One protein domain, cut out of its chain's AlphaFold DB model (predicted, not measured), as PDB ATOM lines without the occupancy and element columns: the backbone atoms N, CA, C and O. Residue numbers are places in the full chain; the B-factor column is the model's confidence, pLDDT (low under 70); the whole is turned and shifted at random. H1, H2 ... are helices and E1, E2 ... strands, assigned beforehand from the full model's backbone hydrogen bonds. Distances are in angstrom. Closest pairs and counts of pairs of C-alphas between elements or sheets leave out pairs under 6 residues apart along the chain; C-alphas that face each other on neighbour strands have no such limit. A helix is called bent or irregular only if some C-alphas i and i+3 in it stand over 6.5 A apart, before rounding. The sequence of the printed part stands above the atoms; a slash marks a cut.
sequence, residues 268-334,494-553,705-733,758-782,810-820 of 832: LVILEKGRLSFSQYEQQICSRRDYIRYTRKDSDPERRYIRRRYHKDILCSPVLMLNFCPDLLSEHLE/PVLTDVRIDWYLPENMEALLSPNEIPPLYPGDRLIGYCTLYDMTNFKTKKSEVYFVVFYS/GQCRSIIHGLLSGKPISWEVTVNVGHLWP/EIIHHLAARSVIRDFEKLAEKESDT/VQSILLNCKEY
ATOM      1  N   LEU A 268      93.510 110.657 169.809       91.81
ATOM      2  CA  LEU A 268      92.459 111.654 170.004       91.81
ATOM      3  C   LEU A 268      93.068 113.058 170.016       91.81
ATOM      4  O   LEU A 268      94.018 113.301 170.757       91.81
ATOM      5  N   VAL A 269      92.492 114.004 169.268       92.44
ATOM      6  CA  VAL A 269      92.846 115.431 169.361       92.44
ATOM      7  C   VAL A 269      91.688 116.226 169.955       92.44
ATOM      8  O   VAL A 269      90.555 116.142 169.487       92.44
ATOM      9  N   ILE A 270      91.989 117.018 170.981       91.44
ATOM     10  CA  ILE A 270      91.042 117.868 171.708       91.44
ATOM     11  C   ILE A 270      91.384 119.332 171.432       91.44
ATOM     12  O   ILE A 270      92.545 119.713 171.550       91.44
ATOM     13  N   LEU A 271      90.390 120.153 171.088       90.94
ATOM     14  CA  LEU A 271      90.544 121.591 170.852       90.94
ATOM     15  C   LEU A 271      90.036 122.399 172.052       90.94
ATOM     16  O   LEU A 271      88.851 122.345 172.375       90.94
ATOM     17  N   GLU A 272      90.912 123.197 172.660       90.75
ATOM     18  CA  GLU A 272      90.555 124.232 173.636       90.75
ATOM     19  C   GLU A 272      90.645 125.612 172.958       90.75
ATOM     20  O   GLU A 272      91.632 125.937 172.288       90.75
ATOM     21  N   LYS A 273      89.577 126.414 173.051       89.44
ATOM     22  CA  LYS A 273      89.494 127.729 172.389       89.44
ATOM     23  C   LYS A 273      90.227 128.778 173.223       89.44
ATOM     24  O   LYS A 273      90.004 128.862 174.422       89.44
ATOM     25  N   GLY A 274      91.068 129.597 172.591       86.81
ATOM     26  CA  GLY A 274      91.704 130.731 173.268       86.81
ATOM     27  C   GLY A 274      90.687 131.783 173.723       86.81
ATOM     28  O   GLY A 274      89.603 131.895 173.153       86.81
ATOM     29  N   ARG A 275      91.073 132.605 174.709       86.38
ATOM     30  CA  ARG A 275      90.272 133.719 175.263       86.38
ATOM     31  C   ARG A 275      89.831 134.773 174.238       86.38
ATOM     32  O   ARG A 275      89.000 135.614 174.568       86.38
ATOM     33  N   LEU A 276      90.426 134.786 173.046       84.56
ATOM     34  CA  LEU A 276      90.167 135.742 171.971       84.56
ATOM     35  C   LEU A 276      89.924 134.990 170.656       84.56
ATOM     36  O   LEU A 276      90.543 133.956 170.400       84.56
ATOM     37  N   SER A 277      89.083 135.545 169.781       86.25
ATOM     38  CA  SER A 277      89.069 135.144 168.368       86.25
ATOM     39  C   SER A 277      90.384 135.541 167.680       86.25
ATOM     40  O   SER A 277      91.090 136.442 168.143       86.25
ATOM     41  N   PHE A 278      90.692 134.944 166.524       84.00
ATOM     42  CA  PHE A 278      91.868 135.337 165.736       84.00
ATOM     43  C   PHE A 278      91.881 136.840 165.400       84.00
ATOM     44  O   PHE A 278      92.909 137.493 165.567       84.00
ATOM     45  N   SER A 279      90.729 137.415 165.034       82.69
ATOM     46  CA  SER A 279      90.592 138.849 164.740       82.69
ATOM     47  C   SER A 279      90.766 139.744 165.976       82.69
ATOM     48  O   SER A 279      91.394 140.799 165.890       82.69
ATOM     49  N   GLN A 280      90.273 139.328 167.147       86.50
ATOM     50  CA  GLN A 280      90.497 140.042 168.410       86.50
ATOM     51  C   GLN A 280      91.969 139.980 168.844       86.50
ATOM     52  O   GLN A 280      92.526 140.983 169.295       86.50
ATOM     53  N   TYR A 281      92.613 138.821 168.687       84.38
ATOM     54  CA  TYR A 281      94.031 138.635 168.986       84.38
ATOM     55  C   TYR A 281      94.921 139.474 168.057       84.38
ATOM     56  O   TYR A 281      95.802 140.184 168.542       84.38
ATOM     57  N   GLU A 282      94.646 139.486 166.749       80.06
ATOM     58  CA  GLU A 282      95.329 140.361 165.790       80.06
ATOM     59  C   GLU A 282      95.191 141.837 166.185       80.06
ATOM     60  O   GLU A 282      96.200 142.528 166.317       80.06
ATOM     61  N   GLN A 283      93.971 142.324 166.440       82.75
ATOM     62  CA  GLN A 283      93.745 143.710 166.871       82.75
ATOM     63  C   GLN A 283      94.521 144.039 168.154       82.75
ATOM     64  O   GLN A 283      95.160 145.095 168.246       82.75
ATOM     65  N   GLN A 284      94.523 143.121 169.128       83.56
ATOM     66  CA  GLN A 284      95.283 143.279 170.363       83.56
ATOM     67  C   GLN A 284      96.785 143.401 170.074       83.56
ATOM     68  O   GLN A 284      97.401 144.356 170.550       83.56
ATOM     69  N   ILE A 285      97.369 142.500 169.273       81.62
ATOM     70  CA  ILE A 285      98.791 142.499 168.890       81.62
ATOM     71  C   ILE A 285      99.159 143.759 168.093       81.62
ATOM     72  O   ILE A 285     100.119 144.448 168.446       81.62
ATOM     73  N   CYS A 286      98.364 144.118 167.086       81.44
ATOM     74  CA  CYS A 286      98.587 145.280 166.228       81.44
ATOM     75  C   CYS A 286      98.539 146.611 166.995       81.44
ATOM     76  O   CYS A 286      99.287 147.536 166.669       81.44
ATOM     77  N   SER A 287      97.751 146.700 168.072       82.06
ATOM     78  CA  SER A 287      97.728 147.874 168.960       82.06
ATOM     79  C   SER A 287      99.011 148.063 169.796       82.06
ATOM     80  O   SER A 287      99.255 149.147 170.342       82.06
ATOM     81  N   ARG A 288      99.856 147.027 169.936       81.50
ATOM     82  CA  ARG A 288     100.965 147.033 170.901       81.50
ATOM     83  C   ARG A 288     102.102 147.961 170.479       81.50
ATOM     84  O   ARG A 288     102.710 147.817 169.420       81.50
ATOM     85  N   ARG A 289     102.525 148.836 171.398       80.19
ATOM     86  CA  ARG A 289     103.693 149.720 171.210       80.19
ATOM     87  C   ARG A 289     104.996 148.964 170.925       80.19
ATOM     88  O   ARG A 289     105.876 149.531 170.281       80.19
ATOM     89  N   ASP A 290     105.154 147.733 171.413       79.25
ATOM     90  CA  ASP A 290     106.326 146.902 171.127       79.25
ATOM     91  C   ASP A 290     106.253 146.205 169.754       79.25
ATOM     92  O   ASP A 290     107.273 146.151 169.065       79.25
ATOM     93  N   TYR A 291     105.060 145.816 169.289       79.44
ATOM     94  CA  TYR A 291     104.827 145.350 167.914       79.44
ATOM     95  C   TYR A 291     105.085 146.457 166.879       79.44
ATOM     96  O   TYR A 291     105.897 146.283 165.972       79.44
ATOM     97  N   ILE A 292     104.515 147.652 167.086       77.62
ATOM     98  CA  ILE A 292     104.671 148.834 166.210       77.62
ATOM     99  C   ILE A 292     106.142 149.295 166.089       77.62
ATOM    100  O   ILE A 292     106.509 150.001 165.149       77.62
ATOM    101  N   ARG A 293     107.009 148.910 167.037       77.31
ATOM    102  CA  ARG A 293     108.469 149.111 166.955       77.31
ATOM    103  C   ARG A 293     109.179 147.993 166.189       77.31
ATOM    104  O   ARG A 293     110.195 148.268 165.556       77.31
ATOM    105  N   TYR A 294     108.676 146.762 166.261       71.56
ATOM    106  CA  TYR A 294     109.234 145.592 165.579       71.56
ATOM    107  C   TYR A 294     108.967 145.646 164.065       71.56
ATOM    108  O   TYR A 294     109.898 145.505 163.272       71.56
ATOM    109  N   THR A 295     107.735 145.979 163.659       72.56
ATOM    110  CA  THR A 295     107.320 146.098 162.244       72.56
ATOM    111  C   THR A 295     108.085 147.149 161.444       72.56
ATOM    112  O   THR A 295     108.181 147.054 160.227       72.56
ATOM    113  N   ARG A 296     108.707 148.126 162.112       71.31
ATOM    114  CA  ARG A 296     109.545 149.158 161.476       71.31
ATOM    115  C   ARG A 296     110.994 148.723 161.218       71.31
ATOM    116  O   ARG A 296     111.788 149.556 160.788       71.31
ATOM    117  N   LYS A 297     111.373 147.481 161.552       67.00
ATOM    118  CA  LYS A 297     112.781 147.045 161.599       67.00
ATOM    119  C   LYS A 297     113.089 145.727 160.876       67.00
ATOM    120  O   LYS A 297     114.252 145.498 160.556       67.00
ATOM    121  N   ASP A 298     112.101 144.869 160.640       61.09
ATOM    122  CA  ASP A 298     112.296 143.517 160.098       61.09
ATOM    123  C   ASP A 298     111.469 143.301 158.816       61.09
ATOM    124  O   ASP A 298     110.435 143.940 158.636       61.09
ATOM    125  N   SER A 299     111.927 142.423 157.920       56.47
ATOM    126  CA  SER A 299     111.300 142.184 156.605       56.47
ATOM    127  C   SER A 299     110.183 141.135 156.622       56.47
ATOM    128  O   SER A 299     109.422 141.041 155.667       56.47
ATOM    129  N   ASP A 300     110.113 140.345 157.694       65.06
ATOM    130  CA  ASP A 300     108.989 139.476 158.063       65.06
ATOM    131  C   ASP A 300     108.724 139.695 159.564       65.06
ATOM    132  O   ASP A 300     109.260 138.973 160.415       65.06
ATOM    133  N   PRO A 301     108.036 140.794 159.925       64.25
ATOM    134  CA  PRO A 301     107.955 141.214 161.313       64.25
ATOM    135  C   PRO A 301     106.896 140.455 162.114       64.25
ATOM    136  O   PRO A 301     107.090 140.231 163.308       64.25
ATOM    137  N   GLU A 302     105.795 140.057 161.477       65.56
ATOM    138  CA  GLU A 302     104.621 139.466 162.123       65.56
ATOM    139  C   GLU A 302     104.918 138.069 162.663       65.56
ATOM    140  O   GLU A 302     104.869 137.852 163.879       65.56
ATOM    141  N   ARG A 303     105.358 137.153 161.790       65.88
ATOM    142  CA  ARG A 303     105.735 135.777 162.158       65.88
ATOM    143  C   ARG A 303     106.775 135.763 163.267       65.88
ATOM    144  O   ARG A 303     106.631 135.056 164.265       65.88
ATOM    145  N   ARG A 304     107.822 136.579 163.126       67.94
ATOM    146  CA  ARG A 304     108.918 136.662 164.101       67.94
ATOM    147  C   ARG A 304     108.484 137.277 165.427       67.94
ATOM    148  O   ARG A 304     108.984 136.846 166.462       67.94
ATOM    149  N   TYR A 305     107.567 138.243 165.431       73.00
ATOM    150  CA  TYR A 305     107.039 138.812 166.669       73.00
ATOM    151  C   TYR A 305     106.141 137.812 167.414       73.00
ATOM    152  O   TYR A 305     106.360 137.581 168.604       73.00
ATOM    153  N   ILE A 306     105.209 137.150 166.716       70.31
ATOM    154  CA  ILE A 306     104.318 136.126 167.292       70.31
ATOM    155  C   ILE A 306     105.145 134.959 167.862       70.31
ATOM    156  O   ILE A 306     105.044 134.646 169.051       70.31
ATOM    157  N   ARG A 307     106.088 134.410 167.081       69.50
ATOM    158  CA  ARG A 307     107.024 133.354 167.526       69.50
ATOM    159  C   ARG A 307     107.989 133.793 168.644       69.50
ATOM    160  O   ARG A 307     108.626 132.946 169.264       69.50
ATOM    161  N   ARG A 308     108.088 135.091 168.960       69.50
ATOM    162  CA  ARG A 308     108.808 135.624 170.139       69.50
ATOM    163  C   ARG A 308     107.898 135.907 171.340       69.50
ATOM    164  O   ARG A 308     108.414 136.102 172.442       69.50
ATOM    165  N   ARG A 309     106.575 135.941 171.152       73.25
ATOM    166  CA  ARG A 309     105.578 136.239 172.192       73.25
ATOM    167  C   ARG A 309     104.689 135.069 172.605       73.25
ATOM    168  O   ARG A 309     104.092 135.183 173.663       73.25
ATOM    169  N   TYR A 310     104.638 133.957 171.871       68.56
ATOM    170  CA  TYR A 310     103.707 132.845 172.135       68.56
ATOM    171  C   TYR A 310     103.599 132.387 173.600       68.56
ATOM    172  O   TYR A 310     102.499 132.252 174.122       68.56
ATOM    173  N   HIS A 311     104.722 132.261 174.311       67.19
ATOM    174  CA  HIS A 311     104.766 131.918 175.742       67.19
ATOM    175  C   HIS A 311     104.061 132.929 176.672       67.19
ATOM    176  O   HIS A 311     103.919 132.668 177.863       67.19
ATOM    177  N   LYS A 312     103.672 134.098 176.152       72.88
ATOM    178  CA  LYS A 312     102.911 135.156 176.833       72.88
ATOM    179  C   LYS A 312     101.429 135.159 176.463       72.88
ATOM    180  O   LYS A 312     100.626 135.670 177.232       72.88
ATOM    181  N   ASP A 313     101.109 134.630 175.284       78.06
ATOM    182  CA  ASP A 313      99.825 134.801 174.593       78.06
ATOM    183  C   ASP A 313      99.120 133.460 174.312       78.06
ATOM    184  O   ASP A 313      98.111 133.417 173.610       78.06
ATOM    185  N   ILE A 314      99.635 132.357 174.863       82.44
ATOM    186  CA  ILE A 314      99.085 131.009 174.674       82.44
ATOM    187  C   ILE A 314      97.611 130.922 175.098       82.44
ATOM    188  O   ILE A 314      96.809 130.397 174.341       82.44
ATOM    189  N   LEU A 315      97.229 131.548 176.220       83.31
ATOM    190  CA  LEU A 315      95.835 131.658 176.686       83.31
ATOM    191  C   LEU A 315      94.924 132.445 175.724       83.31
ATOM    192  O   LEU A 315      93.708 132.294 175.761       83.31
ATOM    193  N   CYS A 316      95.482 133.297 174.861       84.69
ATOM    194  CA  CYS A 316      94.725 134.035 173.847       84.69
ATOM    195  C   CYS A 316      94.553 133.241 172.541       84.69
ATOM    196  O   CYS A 316      93.762 133.648 171.698       84.69
ATOM    197  N   SER A 317      95.292 132.142 172.364       85.69
ATOM    198  CA  SER A 317      95.371 131.371 171.118       85.69
ATOM    199  C   SER A 317      94.672 130.010 171.287       85.69
ATOM    200  O   SER A 317      94.721 129.441 172.378       85.69
ATOM    201  N   PRO A 318      94.016 129.438 170.261       90.69
ATOM    202  CA  PRO A 318      93.485 128.077 170.348       90.69
ATOM    203  C   PRO A 318      94.606 127.040 170.501       90.69
ATOM    204  O   PRO A 318      95.661 127.169 169.878       90.69
ATOM    205  N   VAL A 319      94.381 125.998 171.304       91.25
ATOM    206  CA  VAL A 319      95.357 124.920 171.533       91.25
ATOM    207  C   VAL A 319      94.722 123.562 171.258       91.25
ATOM    208  O   VAL A 319      93.672 123.226 171.800       91.25
ATOM    209  N   LEU A 320      95.395 122.765 170.431       92.94
ATOM    210  CA  LEU A 320      95.113 121.349 170.237       92.94
ATOM    211  C   LEU A 320      95.958 120.509 171.206       92.94
ATOM    212  O   LEU A 320      97.166 120.723 171.323       92.94
ATOM    213  N   MET A 321      95.338 119.524 171.854       94.00
ATOM    214  CA  MET A 321      95.996 118.476 172.640       94.00
ATOM    215  C   MET A 321      95.784 117.122 171.966       94.00
ATOM    216  O   MET A 321      94.665 116.613 171.933       94.00
ATOM    217  N   LEU A 322      96.863 116.520 171.475       95.12
ATOM    218  CA  LEU A 322      96.906 115.111 171.108       95.12
ATOM    219  C   LEU A 322      97.040 114.257 172.376       95.12
ATOM    220  O   LEU A 322      97.946 114.483 173.176       95.12
ATOM    221  N   ASN A 323      96.185 113.248 172.509       94.19
ATOM    222  CA  ASN A 323      96.237 112.183 173.506       94.19
ATOM    223  C   ASN A 323      96.307 110.832 172.781       94.19
ATOM    224  O   ASN A 323      95.474 110.559 171.919       94.19
ATOM    225  N   PHE A 324      97.272 109.977 173.121       94.94
ATOM    226  CA  PHE A 324      97.416 108.660 172.489       94.94
ATOM    227  C   PHE A 324      98.117 107.659 173.418       94.94
ATOM    228  O   PHE A 324      99.142 107.987 174.012       94.94
ATOM    229  N   CYS A 325      97.599 106.434 173.530       94.75
ATOM    230  CA  CYS A 325      98.195 105.347 174.315       94.75
ATOM    231  C   CYS A 325      98.338 104.098 173.424       94.75
ATOM    232  O   CYS A 325      97.363 103.364 173.277       94.75
ATOM    233  N   PRO A 326      99.498 103.837 172.794       93.38
ATOM    234  CA  PRO A 326      99.634 102.744 171.829       93.38
ATOM    235  C   PRO A 326      99.410 101.362 172.464       93.38
ATOM    236  O   PRO A 326      99.960 101.067 173.527       93.38
ATOM    237  N   ASP A 327      98.677 100.479 171.775       91.94
ATOM    238  CA  ASP A 327      98.623  99.056 172.135       91.94
ATOM    239  C   ASP A 327      99.920  98.353 171.713       91.94
ATOM    240  O   ASP A 327     100.041  97.789 170.623       91.94
ATOM    241  N   LEU A 328     100.907  98.393 172.604       90.12
ATOM    242  CA  LEU A 328     102.190  97.721 172.417       90.12
ATOM    243  C   LEU A 328     102.163  96.234 172.815       90.12
ATOM    244  O   LEU A 328     103.195  95.581 172.685       90.12
ATOM    245  N   LEU A 329     101.040  95.694 173.306       86.56
ATOM    246  CA  LEU A 329     100.923  94.307 173.790       86.56
ATOM    247  C   LEU A 329     100.138  93.385 172.838       86.56
ATOM    248  O   LEU A 329     100.270  92.164 172.937       86.56
ATOM    249  N   SER A 330      99.378  93.956 171.901       78.44
ATOM    250  CA  SER A 330      98.686  93.264 170.805       78.44
ATOM    251  C   SER A 330      99.600  92.332 169.992       78.44
ATOM    252  O   SER A 330      99.320  91.133 169.875       78.44
ATOM    253  N   GLU A 331     100.719  92.837 169.454       66.00
ATOM    254  CA  GLU A 331     101.739  91.997 168.812       66.00
ATOM    255  C   GLU A 331     102.499  91.176 169.871       66.00
ATOM    256  O   GLU A 331     103.172  91.711 170.753       66.00
ATOM    257  N   HIS A 332     102.455  89.845 169.751       59.50
ATOM    258  CA  HIS A 332     103.220  88.943 170.614       59.50
ATOM    259  C   HIS A 332     104.732  89.154 170.434       59.50
ATOM    260  O   HIS A 332     105.322  88.704 169.450       59.50
ATOM    261  N   LEU A 333     105.377  89.802 171.411       61.75
ATOM    262  CA  LEU A 333     106.809  90.075 171.350       61.75
ATOM    263  C   LEU A 333     107.644  88.788 171.425       61.75
ATOM    264  O   LEU A 333     107.881  88.215 172.493       61.75
ATOM    265  N   GLU A 334     108.191  88.385 170.284       64.12
ATOM    266  CA  GLU A 334     109.234  87.371 170.205       64.12
ATOM    267  C   GLU A 334     110.528  87.886 170.859       64.12
ATOM    268  O   GLU A 334     111.338  88.570 170.236       64.12
ATOM    269  N   PRO A 494     107.940  95.431 174.906       89.38
ATOM    270  CA  PRO A 494     107.833  96.118 173.624       89.38
ATOM    271  C   PRO A 494     107.886  97.637 173.824       89.38
ATOM    272  O   PRO A 494     107.495  98.160 174.865       89.38
ATOM    273  N   VAL A 495     108.452  98.341 172.848       89.69
ATOM    274  CA  VAL A 495     108.756  99.769 172.964       89.69
ATOM    275  C   VAL A 495     108.657 100.431 171.601       89.69
ATOM    276  O   VAL A 495     109.144  99.880 170.609       89.69
ATOM    277  N   LEU A 496     108.051 101.613 171.578       91.12
ATOM    278  CA  LEU A 496     108.026 102.501 170.424       91.12
ATOM    279  C   LEU A 496     109.175 103.516 170.556       91.12
ATOM    280  O   LEU A 496     109.236 104.257 171.540       91.12
ATOM    281  N   THR A 497     110.098 103.542 169.593       89.75
ATOM    282  CA  THR A 497     111.224 104.497 169.539       89.75
ATOM    283  C   THR A 497     111.140 105.439 168.340       89.75
ATOM    284  O   THR A 497     110.343 105.226 167.434       89.75
ATOM    285  N   ASP A 498     111.962 106.499 168.351       86.94
ATOM    286  CA  ASP A 498     111.985 107.562 167.324       86.94
ATOM    287  C   ASP A 498     110.578 108.121 167.033       86.94
ATOM    288  O   ASP A 498     110.164 108.266 165.886       86.94
ATOM    289  N   VAL A 499     109.822 108.361 168.113       91.06
ATOM    290  CA  VAL A 499     108.429 108.813 168.056       91.06
ATOM    291  C   VAL A 499     108.380 110.270 167.614       91.06
ATOM    292  O   VAL A 499     109.071 111.115 168.185       91.06
ATOM    293  N   ARG A 500     107.556 110.566 166.608       90.19
ATOM    294  CA  ARG A 500     107.366 111.910 166.040       90.19
ATOM    295  C   ARG A 500     105.885 112.165 165.776       90.19
ATOM    296  O   ARG A 500     105.103 111.220 165.669       90.19
ATOM    297  N   ILE A 501     105.508 113.439 165.701       91.25
ATOM    298  CA  ILE A 501     104.142 113.871 165.393       91.25
ATOM    299  C   ILE A 501     104.226 114.945 164.310       91.25
ATOM    300  O   ILE A 501     104.706 116.048 164.580       91.25
ATOM    301  N   ASP A 502     103.745 114.626 163.114       88.50
ATOM    302  CA  ASP A 502     103.713 115.543 161.981       88.50
ATOM    303  C   ASP A 502     102.299 116.136 161.850       88.50
ATOM    304  O   ASP A 502     101.307 115.422 161.672       88.50
ATOM    305  N   TRP A 503     102.204 117.462 161.997       87.38
ATOM    306  CA  TRP A 503     100.943 118.210 162.001       87.38
ATOM    307  C   TRP A 503     100.716 118.903 160.654       87.38
ATOM    308  O   TRP A 503     101.486 119.771 160.243       87.38
ATOM    309  N   TYR A 504      99.611 118.555 160.003       87.38
ATOM    310  CA  TYR A 504      99.129 119.131 158.755       87.38
ATOM    311  C   TYR A 504      97.987 120.100 159.078       87.38
ATOM    312  O   TYR A 504      96.983 119.725 159.692       87.38
ATOM    313  N   LEU A 505      98.161 121.359 158.686       84.88
ATOM    314  CA  LEU A 505      97.271 122.477 158.999       84.88
ATOM    315  C   LEU A 505      96.659 123.051 157.709       84.88
ATOM    316  O   LEU A 505      97.275 122.918 156.649       84.88
ATOM    317  N   PRO A 506      95.510 123.750 157.784       82.81
ATOM    318  CA  PRO A 506      95.044 124.614 156.701       82.81
ATOM    319  C   PRO A 506      96.125 125.623 156.283       82.81
ATOM    320  O   PRO A 506      96.846 126.134 157.140       82.81
ATOM    321  N   GLU A 507      96.221 125.958 154.990       72.69
ATOM    322  CA  GLU A 507      97.324 126.776 154.447       72.69
ATOM    323  C   GLU A 507      97.569 128.098 155.192       72.69
ATOM    324  O   GLU A 507      98.689 128.615 155.212       72.69
ATOM    325  N   ASN A 508      96.506 128.711 155.714       76.31
ATOM    326  CA  ASN A 508      96.532 129.998 156.399       76.31
ATOM    327  C   ASN A 508      96.883 129.900 157.891       76.31
ATOM    328  O   ASN A 508      96.938 130.938 158.535       76.31
ATOM    329  N   MET A 509      97.135 128.711 158.439       78.69
ATOM    330  CA  MET A 509      97.499 128.532 159.843       78.69
ATOM    331  C   MET A 509      98.990 128.237 160.029       78.69
ATOM    332  O   MET A 509      99.621 127.543 159.235       78.69
ATOM    333  N   GLU A 510      99.543 128.718 161.137       80.81
ATOM    334  CA  GLU A 510     100.809 128.241 161.696       80.81
ATOM    335  C   GLU A 510     100.574 127.655 163.085       80.81
ATOM    336  O   GLU A 510      99.644 128.051 163.789       80.81
ATOM    337  N   ALA A 511     101.438 126.729 163.502       83.06
ATOM    338  CA  ALA A 511     101.408 126.183 164.849       83.06
ATOM    339  C   ALA A 511     102.769 126.221 165.538       83.06
ATOM    340  O   ALA A 511     103.825 126.229 164.899       83.06
ATOM    341  N   LEU A 512     102.723 126.186 166.867       82.62
ATOM    342  CA  LEU A 512     103.873 125.922 167.721       82.62
ATOM    343  C   LEU A 512     103.633 124.628 168.495       82.62
ATOM    344  O   LEU A 512     102.620 124.485 169.184       82.62
ATOM    345  N   LEU A 513     104.565 123.690 168.329       87.56
ATOM    346  CA  LEU A 513     104.489 122.324 168.840       87.56
ATOM    347  C   LEU A 513     105.289 122.176 170.141       87.56
ATOM    348  O   LEU A 513     106.286 122.867 170.344       87.56
ATOM    349  N   SER A 514     104.851 121.270 171.015       86.81
ATOM    350  CA  SER A 514     105.558 120.873 172.240       86.81
ATOM    351  C   SER A 514     105.049 119.499 172.714       86.81
ATOM    352  O   SER A 514     103.847 119.258 172.597       86.81
ATOM    353  N   PRO A 515     105.873 118.591 173.271       88.88
ATOM    354  CA  PRO A 515     107.312 118.712 173.507       88.88
ATOM    355  C   PRO A 515     108.153 118.581 172.226       88.88
ATOM    356  O   PRO A 515     107.799 117.834 171.317       88.88
ATOM    357  N   ASN A 516     109.319 119.230 172.194       83.12
ATOM    358  CA  ASN A 516     110.304 119.106 171.105       83.12
ATOM    359  C   ASN A 516     111.040 117.751 171.094       83.12
ATOM    360  O   ASN A 516     111.702 117.406 170.118       83.12
ATOM    361  N   GLU A 517     110.980 116.995 172.194       83.38
ATOM    362  CA  GLU A 517     111.612 115.681 172.336       83.38
ATOM    363  C   GLU A 517     110.645 114.703 173.004       83.38
ATOM    364  O   GLU A 517     110.317 114.856 174.184       83.38
ATOM    365  N   ILE A 518     110.235 113.672 172.266       89.06
ATOM    366  CA  ILE A 518     109.356 112.610 172.760       89.06
ATOM    367  C   ILE A 518     110.226 111.421 173.224       89.06
ATOM    368  O   ILE A 518     111.058 110.939 172.449       89.06
ATOM    369  N   PRO A 519     110.091 110.944 174.477       87.88
ATOM    370  CA  PRO A 519     110.815 109.767 174.954       87.88
ATOM    371  C   PRO A 519     110.225 108.465 174.374       87.88
ATOM    372  O   PRO A 519     109.072 108.454 173.945       87.88
ATOM    373  N   PRO A 520     110.975 107.344 174.395       89.94
ATOM    374  CA  PRO A 520     110.431 106.029 174.050       89.94
ATOM    375  C   PRO A 520     109.219 105.654 174.912       89.94
ATOM    376  O   PRO A 520     109.251 105.872 176.123       89.94
ATOM    377  N   LEU A 521     108.197 105.052 174.298       92.19
ATOM    378  CA  LEU A 521     106.950 104.651 174.964       92.19
ATOM    379  C   LEU A 521     106.919 103.136 175.197       92.19
ATOM    380  O   LEU A 521     107.219 102.369 174.278       92.19
ATOM    381  N   TYR A 522     106.535 102.715 176.400       92.12
ATOM    382  CA  TYR A 522     106.360 101.323 176.835       92.12
ATOM    383  C   TYR A 522     104.867 101.026 177.111       92.12
ATOM    384  O   TYR A 522     104.042 101.937 177.027       92.12
ATOM    385  N   PRO A 523     104.457  99.773 177.405       91.94
ATOM    386  CA  PRO A 523     103.051  99.448 177.641       91.94
ATOM    387  C   PRO A 523     102.432 100.304 178.752       91.94
ATOM    388  O   PRO A 523     102.964 100.380 179.859       91.94
ATOM    389  N   GLY A 524     101.310 100.948 178.434       91.06
ATOM    390  CA  GLY A 524     100.610 101.881 179.319       91.06
ATOM    391  C   GLY A 524     101.187 103.299 179.386       91.06
ATOM    392  O   GLY A 524     100.571 104.153 180.024       91.06
ATOM    393  N   ASP A 525     102.306 103.603 178.719       92.50
ATOM    394  CA  ASP A 525     102.728 104.993 178.519       92.50
ATOM    395  C   ASP A 525     101.814 105.693 177.504       92.50
ATOM    396  O   ASP A 525     101.447 105.134 176.470       92.50
ATOM    397  N   ARG A 526     101.519 106.968 177.768       92.06
ATOM    398  CA  ARG A 526     100.832 107.856 176.823       92.06
ATOM    399  C   ARG A 526     101.800 108.822 176.155       92.06
ATOM    400  O   ARG A 526     102.687 109.390 176.801       92.06
ATOM    401  N   LEU A 527     101.523 109.103 174.893       94.19
ATOM    402  CA  LEU A 527     101.952 110.303 174.204       94.19
ATOM    403  C   LEU A 527     100.957 111.433 174.494       94.19
ATOM    404  O   LEU A 527      99.745 111.255 174.356       94.19
ATOM    405  N   ILE A 528     101.483 112.602 174.858       93.94
ATOM    406  CA  ILE A 528     100.751 113.867 174.799       93.94
ATOM    407  C   ILE A 528     101.575 114.843 173.964       93.94
ATOM    408  O   ILE A 528     102.781 114.974 174.180       93.94
ATOM    409  N   GLY A 529     100.915 115.522 173.029       93.62
ATOM    410  CA  GLY A 529     101.487 116.612 172.243       93.62
ATOM    411  C   GLY A 529     100.545 117.811 172.223       93.62
ATOM    412  O   GLY A 529      99.331 117.643 172.148       93.62
ATOM    413  N   TYR A 530     101.099 119.013 172.283       92.50
ATOM    414  CA  TYR A 530     100.369 120.274 172.254       92.50
ATOM    415  C   TYR A 530     100.723 121.051 170.988       92.50
ATOM    416  O   TYR A 530     101.886 121.102 170.586       92.50
ATOM    417  N   CYS A 531      99.720 121.675 170.381       91.06
ATOM    418  CA  CYS A 531      99.832 122.414 169.131       91.06
ATOM    419  C   CYS A 531      99.031 123.721 169.272       91.06
ATOM    420  O   CYS A 531      97.802 123.719 169.266       91.06
ATOM    421  N   THR A 532      99.730 124.840 169.496       88.56
ATOM    422  CA  THR A 532      99.112 126.174 169.648       88.56
ATOM    423  C   THR A 532      98.943 126.811 168.276       88.56
ATOM    424  O   THR A 532      99.943 126.975 167.579       88.56
ATOM    425  N   LEU A 533      97.713 127.162 167.899       87.38
ATOM    426  CA  LEU A 533      97.343 127.615 166.555       87.38
ATOM    427  C   LEU A 533      97.349 129.143 166.416       87.38
ATOM    428  O   LEU A 533      96.857 129.864 167.284       87.38
ATOM    429  N   TYR A 534      97.808 129.617 165.261       80.69
ATOM    430  CA  TYR A 534      97.793 131.016 164.839       80.69
ATOM    431  C   TYR A 534      97.201 131.127 163.439       80.69
ATOM    432  O   TYR A 534      97.625 130.403 162.539       80.69
ATOM    433  N   ASP A 535      96.265 132.052 163.239       80.62
ATOM    434  CA  ASP A 535      95.860 132.448 161.893       80.62
ATOM    435  C   ASP A 535      96.858 133.450 161.293       80.62
ATOM    436  O   ASP A 535      97.375 134.338 161.975       80.62
ATOM    437  N   MET A 536      97.114 133.285 160.000       73.25
ATOM    438  CA  MET A 536      98.017 134.075 159.177       73.25
ATOM    439  C   MET A 536      97.319 134.693 157.951       73.25
ATOM    440  O   MET A 536      98.017 135.260 157.110       73.25
ATOM    441  N   THR A 537      95.982 134.608 157.823       70.06
ATOM    442  CA  THR A 537      95.203 135.212 156.714       70.06
ATOM    443  C   THR A 537      95.637 136.647 156.396       70.06
ATOM    444  O   THR A 537      96.157 136.911 155.311       70.06
ATOM    445  N   ASN A 538      95.486 137.560 157.355       61.38
ATOM    446  CA  ASN A 538      95.706 138.997 157.163       61.38
ATOM    447  C   ASN A 538      97.196 139.371 157.032       61.38
ATOM    448  O   ASN A 538      97.541 140.346 156.361       61.38
ATOM    449  N   PHE A 539      98.094 138.548 157.579       57.56
ATOM    450  CA  PHE A 539      99.549 138.714 157.467       57.56
ATOM    451  C   PHE A 539     100.105 138.263 156.095       57.56
ATOM    452  O   PHE A 539     101.192 138.676 155.689       57.56
ATOM    453  N   LYS A 540      99.367 137.464 155.306       50.53
ATOM    454  CA  LYS A 540      99.792 136.993 153.967       50.53
ATOM    455  C   LYS A 540      99.638 138.043 152.846       50.53
ATOM    456  O   LYS A 540      99.144 137.746 151.761       50.53
ATOM    457  N   THR A 541     100.151 139.263 153.035       41.72
ATOM    458  CA  THR A 541     100.193 140.294 151.968       41.72
ATOM    459  C   THR A 541     101.526 140.398 151.206       41.72
ATOM    460  O   THR A 541     101.758 141.376 150.486       41.72
ATOM    461  N   LYS A 542     102.370 139.350 151.244       40.38
ATOM    462  CA  LYS A 542     103.269 138.976 150.126       40.38
ATOM    463  C   LYS A 542     103.794 137.536 150.209       40.38
ATOM    464  O   LYS A 542     104.203 137.089 151.269       40.38
ATOM    465  N   LYS A 543     103.883 136.906 149.027       33.56
ATOM    466  CA  LYS A 543     104.394 135.552 148.723       33.56
ATOM    467  C   LYS A 543     103.648 134.373 149.370       33.56
ATOM    468  O   LYS A 543     103.787 134.090 150.554       33.56
ATOM    469  N   SER A 544     102.985 133.597 148.515       29.11
ATOM    470  CA  SER A 544     102.598 132.215 148.799       29.11
ATOM    471  C   SER A 544     103.805 131.292 148.615       29.11
ATOM    472  O   SER A 544     104.249 131.067 147.493       29.11
ATOM    473  N   GLU A 545     104.317 130.750 149.715       30.30
ATOM    474  CA  GLU A 545     105.211 129.590 149.754       30.30
ATOM    475  C   GLU A 545     104.641 128.645 150.830       30.30
ATOM    476  O   GLU A 545     104.257 129.100 151.912       30.30
ATOM    477  N   VAL A 546     104.508 127.354 150.510       27.92
ATOM    478  CA  VAL A 546     103.974 126.328 151.424       27.92
ATOM    479  C   VAL A 546     105.124 125.791 152.275       27.92
ATOM    480  O   VAL A 546     106.140 125.357 151.732       27.92
ATOM    481  N   TYR A 547     104.978 125.821 153.601       31.45
ATOM    482  CA  TYR A 547     106.037 125.426 154.535       31.45
ATOM    483  C   TYR A 547     105.694 124.117 155.250       31.45
ATOM    484  O   TYR A 547     104.860 124.089 156.151       31.45
ATOM    485  N   PHE A 548     106.397 123.045 154.887       26.62
ATOM    486  CA  PHE A 548     106.399 121.790 155.637       26.62
ATOM    487  C   PHE A 548     107.176 121.968 156.952       26.62
ATOM    488  O   PHE A 548     108.335 122.389 156.936       26.62
ATOM    489  N   VAL A 549     106.567 121.625 158.090       30.16
ATOM    490  CA  VAL A 549     107.209 121.688 159.416       30.16
ATOM    491  C   VAL A 549     107.653 120.286 159.836       30.16
ATOM    492  O   VAL A 549     106.981 119.617 160.612       30.16
ATOM    493  N   VAL A 550     108.795 119.839 159.306       25.64
ATOM    494  CA  VAL A 550     109.399 118.535 159.640       25.64
ATOM    495  C   VAL A 550     110.526 118.726 160.657       25.64
ATOM    496  O   VAL A 550     111.562 119.322 160.350       25.64
ATOM    497  N   PHE A 551     110.359 118.192 161.869       25.72
ATOM    498  CA  PHE A 551     111.397 118.225 162.904       25.72
ATOM    499  C   PHE A 551     112.425 117.096 162.711       25.72
ATOM    500  O   PHE A 551     112.260 115.966 163.176       25.72
ATOM    501  N   TYR A 552     113.534 117.412 162.041       23.78
ATOM    502  CA  TYR A 552     114.664 116.494 161.877       23.78
ATOM    503  C   TYR A 552     115.507 116.347 163.156       23.78
ATOM    504  O   TYR A 552     116.141 117.299 163.614       23.78
ATOM    505  N   SER A 553     115.653 115.113 163.653       24.73
ATOM    506  CA  SER A 553     116.678 114.741 164.645       24.73
ATOM    507  C   SER A 553     118.067 114.592 163.987       24.73
ATOM    508  O   SER A 553     118.604 113.493 163.816       24.73
ATOM    509  N   GLY A 705      89.411 123.495 156.452       71.06
ATOM    510  CA  GLY A 705      88.999 123.580 157.856       71.06
ATOM    511  C   GLY A 705      89.304 122.342 158.711       71.06
ATOM    512  O   GLY A 705      88.896 122.310 159.869       71.06
ATOM    513  N   GLN A 706      90.027 121.338 158.209       82.81
ATOM    514  CA  GLN A 706      90.537 120.222 159.015       82.81
ATOM    515  C   GLN A 706      92.034 120.358 159.316       82.81
ATOM    516  O   GLN A 706      92.819 120.837 158.501       82.81
ATOM    517  N   CYS A 707      92.427 119.889 160.497       85.75
ATOM    518  CA  CYS A 707      93.810 119.617 160.865       85.75
ATOM    519  C   CYS A 707      93.995 118.098 160.966       85.75
ATOM    520  O   CYS A 707      93.160 117.413 161.561       85.75
ATOM    521  N   ARG A 708      95.085 117.573 160.400       89.50
ATOM    522  CA  ARG A 708      95.492 116.163 160.499       89.50
ATOM    523  C   ARG A 708      96.783 116.068 161.306       89.50
ATOM    524  O   ARG A 708      97.727 116.800 161.038       89.50
ATOM    525  N   SER A 709      96.845 115.142 162.252       91.12
ATOM    526  CA  SER A 709      98.059 114.789 162.991       91.12
ATOM    527  C   SER A 709      98.405 113.336 162.687       91.12
ATOM    528  O   SER A 709      97.579 112.451 162.920       91.12
ATOM    529  N   ILE A 710      99.622 113.085 162.203       92.12
ATOM    530  CA  ILE A 710     100.137 111.731 161.981       92.12
ATOM    531  C   ILE A 710     101.231 111.450 163.012       92.12
ATOM    532  O   ILE A 710     102.200 112.197 163.143       92.12
ATOM    533  N   ILE A 711     101.055 110.374 163.772       94.62
ATOM    534  CA  ILE A 711     102.028 109.874 164.741       94.62
ATOM    535  C   ILE A 711     102.877 108.828 164.033       94.62
ATOM    536  O   ILE A 711     102.330 107.864 163.499       94.62
ATOM    537  N   HIS A 712     104.196 108.975 164.073       92.56
ATOM    538  CA  HIS A 712     105.154 108.014 163.530       92.56
ATOM    539  C   HIS A 712     106.015 107.418 164.647       92.56
ATOM    540  O   HIS A 712     106.317 108.093 165.631       92.56
ATOM    541  N   GLY A 713     106.450 106.167 164.488       90.75
ATOM    542  CA  GLY A 713     107.433 105.548 165.375       90.75
ATOM    543  C   GLY A 713     107.970 104.216 164.851       90.75
ATOM    544  O   GLY A 713     107.508 103.683 163.842       90.75
ATOM    545  N   LEU A 714     108.961 103.673 165.557       88.00
ATOM    546  CA  LEU A 714     109.594 102.388 165.277       88.00
ATOM    547  C   LEU A 714     109.239 101.376 166.373       88.00
ATOM    548  O   LEU A 714     109.700 101.501 167.507       88.00
ATOM    549  N   LEU A 715     108.459 100.346 166.036       86.31
ATOM    550  CA  LEU A 715     108.144  99.228 166.930       86.31
ATOM    551  C   LEU A 715     108.997  98.018 166.547       86.31
ATOM    552  O   LEU A 715     108.852  97.448 165.466       86.31
ATOM    553  N   SER A 716     109.935  97.637 167.419       75.56
ATOM    554  CA  SER A 716     110.915  96.563 167.155       75.56
ATOM    555  C   SER A 716     111.664  96.718 165.814       75.56
ATOM    556  O   SER A 716     112.011  95.735 165.166       75.56
ATOM    557  N   GLY A 717     111.896  97.964 165.382       73.56
ATOM    558  CA  GLY A 717     112.557  98.300 164.116       73.56
ATOM    559  C   GLY A 717     111.648  98.349 162.879       73.56
ATOM    560  O   GLY A 717     112.114  98.793 161.833       73.56
ATOM    561  N   LYS A 718     110.368  97.960 162.975       82.50
ATOM    562  CA  LYS A 718     109.366  98.221 161.925       82.50
ATOM    563  C   LYS A 718     108.847  99.665 162.054       82.50
ATOM    564  O   LYS A 718     108.536 100.057 163.181       82.50
ATOM    565  N   PRO A 719     108.673 100.433 160.965       88.69
ATOM    566  CA  PRO A 719     107.886 101.660 161.010       88.69
ATOM    567  C   PRO A 719     106.402 101.343 161.235       88.69
ATOM    568  O   PRO A 719     105.866 100.390 160.667       88.69
ATOM    569  N   ILE A 720     105.748 102.153 162.061       91.12
ATOM    570  CA  ILE A 720     104.306 102.129 162.320       91.12
ATOM    571  C   ILE A 720     103.802 103.572 162.442       91.12
ATOM    572  O   ILE A 720     104.550 104.467 162.848       91.12
ATOM    573  N   SER A 721     102.548 103.806 162.056       93.12
ATOM    574  CA  SER A 721     101.933 105.129 162.111       93.12
ATOM    575  C   SER A 721     100.442 105.081 162.419       93.12
ATOM    576  O   SER A 721      99.758 104.133 162.035       93.12
ATOM    577  N   TRP A 722      99.949 106.143 163.053       95.19
ATOM    578  CA  TRP A 722      98.535 106.361 163.357       95.19
ATOM    579  C   TRP A 722      98.124 107.765 162.917       95.19
ATOM    580  O   TRP A 722      98.917 108.698 163.018       95.19
ATOM    581  N   GLU A 723      96.887 107.925 162.458       94.06
ATOM    582  CA  GLU A 723      96.341 109.193 161.968       94.06
ATOM    583  C   GLU A 723      95.130 109.613 162.808       94.06
ATOM    584  O   GLU A 723      94.334 108.774 163.226       94.06
ATOM    585  N   VAL A 724      94.991 110.917 163.041       92.50
ATOM    586  CA  VAL A 724      93.797 111.534 163.629       92.50
ATOM    587  C   VAL A 724      93.530 112.877 162.961       92.50
ATOM    588  O   VAL A 724      94.455 113.650 162.694       92.50
ATOM    589  N   THR A 725      92.257 113.172 162.706       90.44
ATOM    590  CA  THR A 725      91.799 114.448 162.150       90.44
ATOM    591  C   THR A 725      90.886 115.176 163.133       90.44
ATOM    592  O   THR A 725      90.186 114.563 163.939       90.44
ATOM    593  N   VAL A 726      90.904 116.507 163.090       89.00
ATOM    594  CA  VAL A 726      90.052 117.376 163.909       89.00
ATOM    595  C   VAL A 726      89.554 118.556 163.076       89.00
ATOM    596  O   VAL A 726      90.297 119.133 162.279       89.00
ATOM    597  N   ASN A 727      88.286 118.929 163.249       85.94
ATOM    598  CA  ASN A 727      87.711 120.096 162.587       85.94
ATOM    599  C   ASN A 727      88.125 121.378 163.332       85.94
ATOM    600  O   ASN A 727      87.709 121.609 164.467       85.94
ATOM    601  N   VAL A 728      88.941 122.207 162.678       85.31
ATOM    602  CA  VAL A 728      89.378 123.531 163.151       85.31
ATOM    603  C   VAL A 728      88.601 124.680 162.498       85.31
ATOM    604  O   VAL A 728      88.751 125.826 162.911       85.31
ATOM    605  N   GLY A 729      87.717 124.396 161.534       76.06
ATOM    606  CA  GLY A 729      86.844 125.380 160.888       76.06
ATOM    607  C   GLY A 729      85.938 126.123 161.875       76.06
ATOM    608  O   GLY A 729      85.683 127.305 161.690       76.06
ATOM    609  N   HIS A 730      85.564 125.489 162.994       76.12
ATOM    610  CA  HIS A 730      84.829 126.107 164.112       76.12
ATOM    611  C   HIS A 730      85.590 127.224 164.869       76.12
ATOM    612  O   HIS A 730      85.082 127.744 165.870       76.12
ATOM    613  N   LEU A 731      86.819 127.554 164.451       76.81
ATOM    614  CA  LEU A 731      87.583 128.715 164.920       76.81
ATOM    615  C   LEU A 731      87.330 129.976 164.078       76.81
ATOM    616  O   LEU A 731      87.620 131.075 164.548       76.81
ATOM    617  N   TRP A 732      86.736 129.832 162.890       69.81
ATOM    618  CA  TRP A 732      86.101 130.937 162.179       69.81
ATOM    619  C   TRP A 732      84.614 130.996 162.544       69.81
ATOM    620  O   TRP A 732      83.957 129.950 162.584       69.81
ATOM    621  N   PRO A 733      84.046 132.191 162.790       57.00
ATOM    622  CA  PRO A 733      82.609 132.353 162.639       57.00
ATOM    623  C   PRO A 733      82.240 132.104 161.163       57.00
ATOM    624  O   PRO A 733      83.049 132.410 160.280       57.00
ATOM    625  N   GLU A 758      90.342 126.252 180.415       83.44
ATOM    626  CA  GLU A 758      91.781 126.528 180.185       83.44
ATOM    627  C   GLU A 758      92.725 125.392 180.651       83.44
ATOM    628  O   GLU A 758      93.895 125.627 180.973       83.44
ATOM    629  N   ILE A 759      92.235 124.154 180.777       88.00
ATOM    630  CA  ILE A 759      93.026 123.034 181.326       88.00
ATOM    631  C   ILE A 759      94.196 122.698 180.391       88.00
ATOM    632  O   ILE A 759      95.338 122.527 180.829       88.00
ATOM    633  N   ILE A 760      93.920 122.614 179.093       90.75
ATOM    634  CA  ILE A 760      94.901 122.304 178.056       90.75
ATOM    635  C   ILE A 760      95.884 123.467 177.884       90.75
ATOM    636  O   ILE A 760      97.081 123.207 177.750       90.75
ATOM    637  N   HIS A 761      95.444 124.731 177.964       88.94
ATOM    638  CA  HIS A 761      96.347 125.889 177.921       88.94
ATOM    639  C   HIS A 761      97.418 125.836 179.010       88.94
ATOM    640  O   HIS A 761      98.600 125.995 178.700       88.94
ATOM    641  N   HIS A 762      97.044 125.581 180.268       86.44
ATOM    642  CA  HIS A 762      97.999 125.525 181.382       86.44
ATOM    643  C   HIS A 762      99.021 124.385 181.223       86.44
ATOM    644  O   HIS A 762     100.219 124.570 181.480       86.44
ATOM    645  N   LEU A 763      98.582 123.224 180.732       89.44
ATOM    646  CA  LEU A 763      99.451 122.070 180.489       89.44
ATOM    647  C   LEU A 763     100.378 122.264 179.275       89.44
ATOM    648  O   LEU A 763     101.581 121.990 179.374       89.44
ATOM    649  N   ALA A 764      99.861 122.811 178.171       89.69
ATOM    650  CA  ALA A 764     100.638 123.182 176.989       89.69
ATOM    651  C   ALA A 764     101.696 124.236 177.327       89.69
ATOM    652  O   ALA A 764     102.861 124.113 176.943       89.69
ATOM    653  N   ALA A 765     101.320 125.234 178.126       84.25
ATOM    654  CA  ALA A 765     102.217 126.273 178.592       84.25
ATOM    655  C   ALA A 765     103.354 125.688 179.452       84.25
ATOM    656  O   ALA A 765     104.524 125.959 179.179       84.25
ATOM    657  N   ARG A 766     103.051 124.798 180.414       84.31
ATOM    658  CA  ARG A 766     104.070 124.040 181.173       84.31
ATOM    659  C   ARG A 766     105.021 123.259 180.255       84.31
ATOM    660  O   ARG A 766     106.216 123.194 180.560       84.31
ATOM    661  N   SER A 767     104.515 122.663 179.175       86.00
ATOM    662  CA  SER A 767     105.326 121.923 178.198       86.00
ATOM    663  C   SER A 767     106.286 122.853 177.444       86.00
ATOM    664  O   SER A 767     107.493 122.612 177.436       86.00
ATOM    665  N   VAL A 768     105.790 123.994 176.951       83.38
ATOM    666  CA  VAL A 768     106.591 125.031 176.274       83.38
ATOM    667  C   VAL A 768     107.746 125.552 177.143       83.38
ATOM    668  O   VAL A 768     108.848 125.748 176.629       83.38
ATOM    669  N   ILE A 769     107.558 125.736 178.460       78.44
ATOM    670  CA  ILE A 769     108.674 126.118 179.352       78.44
ATOM    671  C   ILE A 769     109.753 125.026 179.374       78.44
ATOM    672  O   ILE A 769     110.937 125.344 179.309       78.44
ATOM    673  N   ARG A 770     109.363 123.745 179.476       77.00
ATOM    674  CA  ARG A 770     110.311 122.617 179.572       77.00
ATOM    675  C   ARG A 770     111.180 122.500 178.320       77.00
ATOM    676  O   ARG A 770     112.365 122.192 178.433       77.00
ATOM    677  N   ASP A 771     110.620 122.797 177.150       80.19
ATOM    678  CA  ASP A 771     111.384 122.879 175.904       80.19
ATOM    679  C   ASP A 771     112.389 124.041 175.905       80.19
ATOM    680  O   ASP A 771     113.543 123.852 175.515       80.19
ATOM    681  N   PHE A 772     111.996 125.225 176.392       76.19
ATOM    682  CA  PHE A 772     112.910 126.368 176.537       76.19
ATOM    683  C   PHE A 772     114.034 126.115 177.552       76.19
ATOM    684  O   PHE A 772     115.179 126.482 177.291       76.19
ATOM    685  N   GLU A 773     113.730 125.479 178.688       73.25
ATOM    686  CA  GLU A 773     114.719 125.079 179.700       73.25
ATOM    687  C   GLU A 773     115.757 124.121 179.102       73.25
ATOM    688  O   GLU A 773     116.956 124.383 179.180       73.25
ATOM    689  N   LYS A 774     115.298 123.056 178.424       70.25
ATOM    690  CA  LYS A 774     116.169 122.112 177.705       70.25
ATOM    691  C   LYS A 774     117.037 122.798 176.646       70.25
ATOM    692  O   LYS A 774     118.198 122.428 176.480       70.25
ATOM    693  N   LEU A 775     116.478 123.756 175.904       72.06
ATOM    694  CA  LEU A 775     117.187 124.457 174.832       72.06
ATOM    695  C   LEU A 775     118.303 125.357 175.383       72.06
ATOM    696  O   LEU A 775     119.436 125.280 174.910       72.06
ATOM    697  N   ALA A 776     117.998 126.160 176.407       65.50
ATOM    698  CA  ALA A 776     118.938 127.111 176.998       65.50
ATOM    699  C   ALA A 776     120.164 126.431 177.638       65.50
ATOM    700  O   ALA A 776     121.266 126.976 177.610       65.50
ATOM    701  N   GLU A 777     119.999 125.234 178.203       61.91
ATOM    702  CA  GLU A 777     121.101 124.528 178.867       61.91
ATOM    703  C   GLU A 777     122.059 123.838 177.884       61.91
ATOM    704  O   GLU A 777     123.273 123.889 178.095       61.91
ATOM    705  N   LYS A 778     121.561 123.294 176.761       62.47
ATOM    706  CA  LYS A 778     122.409 122.732 175.684       62.47
ATOM    707  C   LYS A 778     123.366 123.772 175.083       62.47
ATOM    708  O   LYS A 778     124.480 123.431 174.681       62.47
ATOM    709  N   GLU A 779     122.944 125.034 175.044       52.72
ATOM    710  CA  GLU A 779     123.777 126.173 174.636       52.72
ATOM    711  C   GLU A 779     124.878 126.488 175.670       52.72
ATOM    712  O   GLU A 779     125.985 126.878 175.309       52.72
ATOM    713  N   SER A 780     124.616 126.261 176.964       41.91
ATOM    714  CA  SER A 780     125.597 126.512 178.030       41.91
ATOM    715  C   SER A 780     126.705 125.452 178.115       41.91
ATOM    716  O   SER A 780     127.857 125.800 178.377       41.91
ATOM    717  N   ASP A 781     126.396 124.183 177.818       40.59
ATOM    718  CA  ASP A 781     127.371 123.078 177.827       40.59
ATOM    719  C   ASP A 781     128.308 123.071 176.597       40.59
ATOM    720  O   ASP A 781     129.323 122.373 176.597       40.59
ATOM    721  N   THR A 782     128.011 123.842 175.541       37.94
ATOM    722  CA  THR A 782     128.817 123.873 174.299       37.94
ATOM    723  C   THR A 782     129.956 124.903 174.303       37.94
ATOM    724  O   THR A 782     130.756 124.954 173.367       37.94
ATOM    725  N   VAL A 810     108.871 134.554 180.216       31.80
ATOM    726  CA  VAL A 810     108.311 133.194 180.107       31.80
ATOM    727  C   VAL A 810     107.926 132.759 181.508       31.80
ATOM    728  O   VAL A 810     106.774 132.410 181.743       31.80
ATOM    729  N   GLN A 811     108.856 132.924 182.458       32.41
ATOM    730  CA  GLN A 811     108.517 132.936 183.869       32.41
ATOM    731  C   GLN A 811     107.380 133.937 184.112       32.41
ATOM    732  O   GLN A 811     106.343 133.496 184.555       32.41
ATOM    733  N   SER A 812     107.453 135.234 183.782       30.25
ATOM    734  CA  SER A 812     106.384 136.164 184.223       30.25
ATOM    735  C   SER A 812     104.968 135.973 183.644       30.25
ATOM    736  O   SER A 812     104.091 136.726 184.056       30.25
ATOM    737  N   ILE A 813     104.721 135.045 182.711       32.41
ATOM    738  CA  ILE A 813     103.354 134.604 182.359       32.41
ATOM    739  C   ILE A 813     103.026 133.234 182.979       32.41
ATOM    740  O   ILE A 813     101.875 132.982 183.310       32.41
ATOM    741  N   LEU A 814     104.026 132.386 183.233       32.16
ATOM    742  CA  LEU A 814     103.870 131.090 183.909       32.16
ATOM    743  C   LEU A 814     104.424 131.082 185.338       32.16
ATOM    744  O   LEU A 814     104.823 130.043 185.869       32.16
ATOM    745  N   LEU A 815     104.438 132.248 185.983       36.75
ATOM    746  CA  LEU A 815     104.953 132.411 187.340       36.75
ATOM    747  C   LEU A 815     103.917 132.053 188.394       36.75
ATOM    748  O   LEU A 815     104.308 131.843 189.535       36.75
ATOM    749  N   ASN A 816     102.667 131.807 187.989       36.00
ATOM    750  CA  ASN A 816     101.756 130.970 188.761       36.00
ATOM    751  C   ASN A 816     102.312 129.544 188.967       36.00
ATOM    752  O   ASN A 816     101.974 128.895 189.949       36.00
ATOM    753  N   CYS A 817     103.189 129.058 188.075       33.31
ATOM    754  CA  CYS A 817     103.393 127.622 187.876       33.31
ATOM    755  C   CYS A 817     104.810 127.095 188.183       33.31
ATOM    756  O   CYS A 817     104.968 125.879 188.309       33.31
ATOM    757  N   LYS A 818     105.861 127.936 188.266       26.23
ATOM    758  CA  LYS A 818     107.255 127.452 188.427       26.23
ATOM    759  C   LYS A 818     108.194 128.336 189.264       26.23
ATOM    760  O   LYS A 818     108.438 129.492 188.942       26.23
ATOM    761  N   GLU A 819     108.831 127.689 190.249       26.67
ATOM    762  CA  GLU A 819     109.954 128.166 191.084       26.67
ATOM    763  C   GLU A 819     109.730 129.449 191.916       26.67
ATOM    764  O   GLU A 819     110.370 130.479 191.689       26.67
ATOM    765  N   TYR A 820     108.982 129.318 193.021       27.27
ATOM    766  CA  TYR A 820     109.200 130.160 194.204       27.27
ATOM    767  C   TYR A 820     109.741 129.399 195.406       27.27
ATOM    768  O   TYR A 820     109.391 128.252 195.667       27.27
TER     769      TYR A 820
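AT A GLANCE: This is residues 268 to 334, 494 to 553, 705 to 733, 758 to 782 and 810 to 820 of the 832 residues of the protein "von Willebrand factor A domain-containing protein 5B1-like" of Cyprinodon variegatus (UniProt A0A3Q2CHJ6). Two strongly twisted sheets lie face to face as a sandwich, and a long helix, H4, crosses the outside of the larger sheet, with residues 776 to 782 sticking out free. H1, H2 and H3 gather at one end of the sandwich. The 192 printed residues hold four named helices and seven named strands, in the order E1 H1 H2 H3 E2 E3 E4 E5 E6 E7 H4; the class is mixed, helices and strands. The sheets run E1 E2 E5 E4 and E3 E6 E7, both antiparallel throughout. The whole is compact, with a radius of gyration of the C-alphas of 18.3 A, and spans 62 by 41 by 32 A.

HOW THE PARTS SIT: E1, residues 268 to 272, is antiparallel to E2, residues 319 to 324, with N 270 and O 321 2.9 A apart. Between them come H1, residues 278 to 286, H2, residues 291 to 294, and H3, residues 301 to 316. H2 and H3 only just touch, with 3 pairs of C-alphas within 8 A, the closest those of Tyr 294 and Pro 301 at 6.2 A. E3, residues 496 to 504, bends by 51 degrees at residue 499. E4, residues 509 to 514, and E5, residues 527 to 535, form a hairpin, with N 532 and O 512 2.9 A apart; E2 and E5 are antiparallel neighbours, with N 322 and O 529 within hydrogen-bond range at 2.8 A. E6, residues 706 to 715, pairs with E3, N 502 and O 710 being 2.9 A apart, and forms a hairpin with E7, residues 718 to 727, N 711 and O 722 being 2.8 A apart. The sandwich, two sheets face to face, has planes 16 degrees apart. H4, residues 759 to 780, runs across the strands at a height over the sheet of 8.8 A, at 83 degrees to E5 on the local plane, its closest C-alphas to E5 being those of Ala 764 and Tyr 530, 5.6 A. H1, H3 and H4 on one face of the sheet E1 E2 E5 E4 make two layers, helices over a sheet. H3 touches H4 at a steep tilt of 51 degrees, opposite ways, the C-alphas of Leu 315 and His 761 being 5.9 A apart. Every O i to N i+4 pair is within hydrogen-bond range in H1, 8 of 12 in H3 and 17 of 18 in H4; H2 is too short for one.

IN THESE COORDINATES: E1 begins at C-alpha 268, (92.459, 111.654, 170.004). H3 is irregular, C-alphas 312 and 315 being 7.9 A apart. E5, E6 and E7 measure 26.1, 28.5 and 30.8 A. H4, 32.9 A, ends at C-alpha 780, (125.597, 126.512, 178.030).

THE WHOLE: The C-alphas of Arg 289 and Glu 334, the two farthest apart, are 62.6 A apart. Four cuts leave C-alpha gaps of 9.5 A from 334 to 494, 29.8 A from 553 to 705, 20.6 A from 733 to 758 and 23.3 A from 782 to 810. Of the links printed whole, E4 to E5 is long. The mean pLDDT of the printed part is 74.8, and residues 538 to 553, 776 to 782 and 810 to 820 are among those under 70.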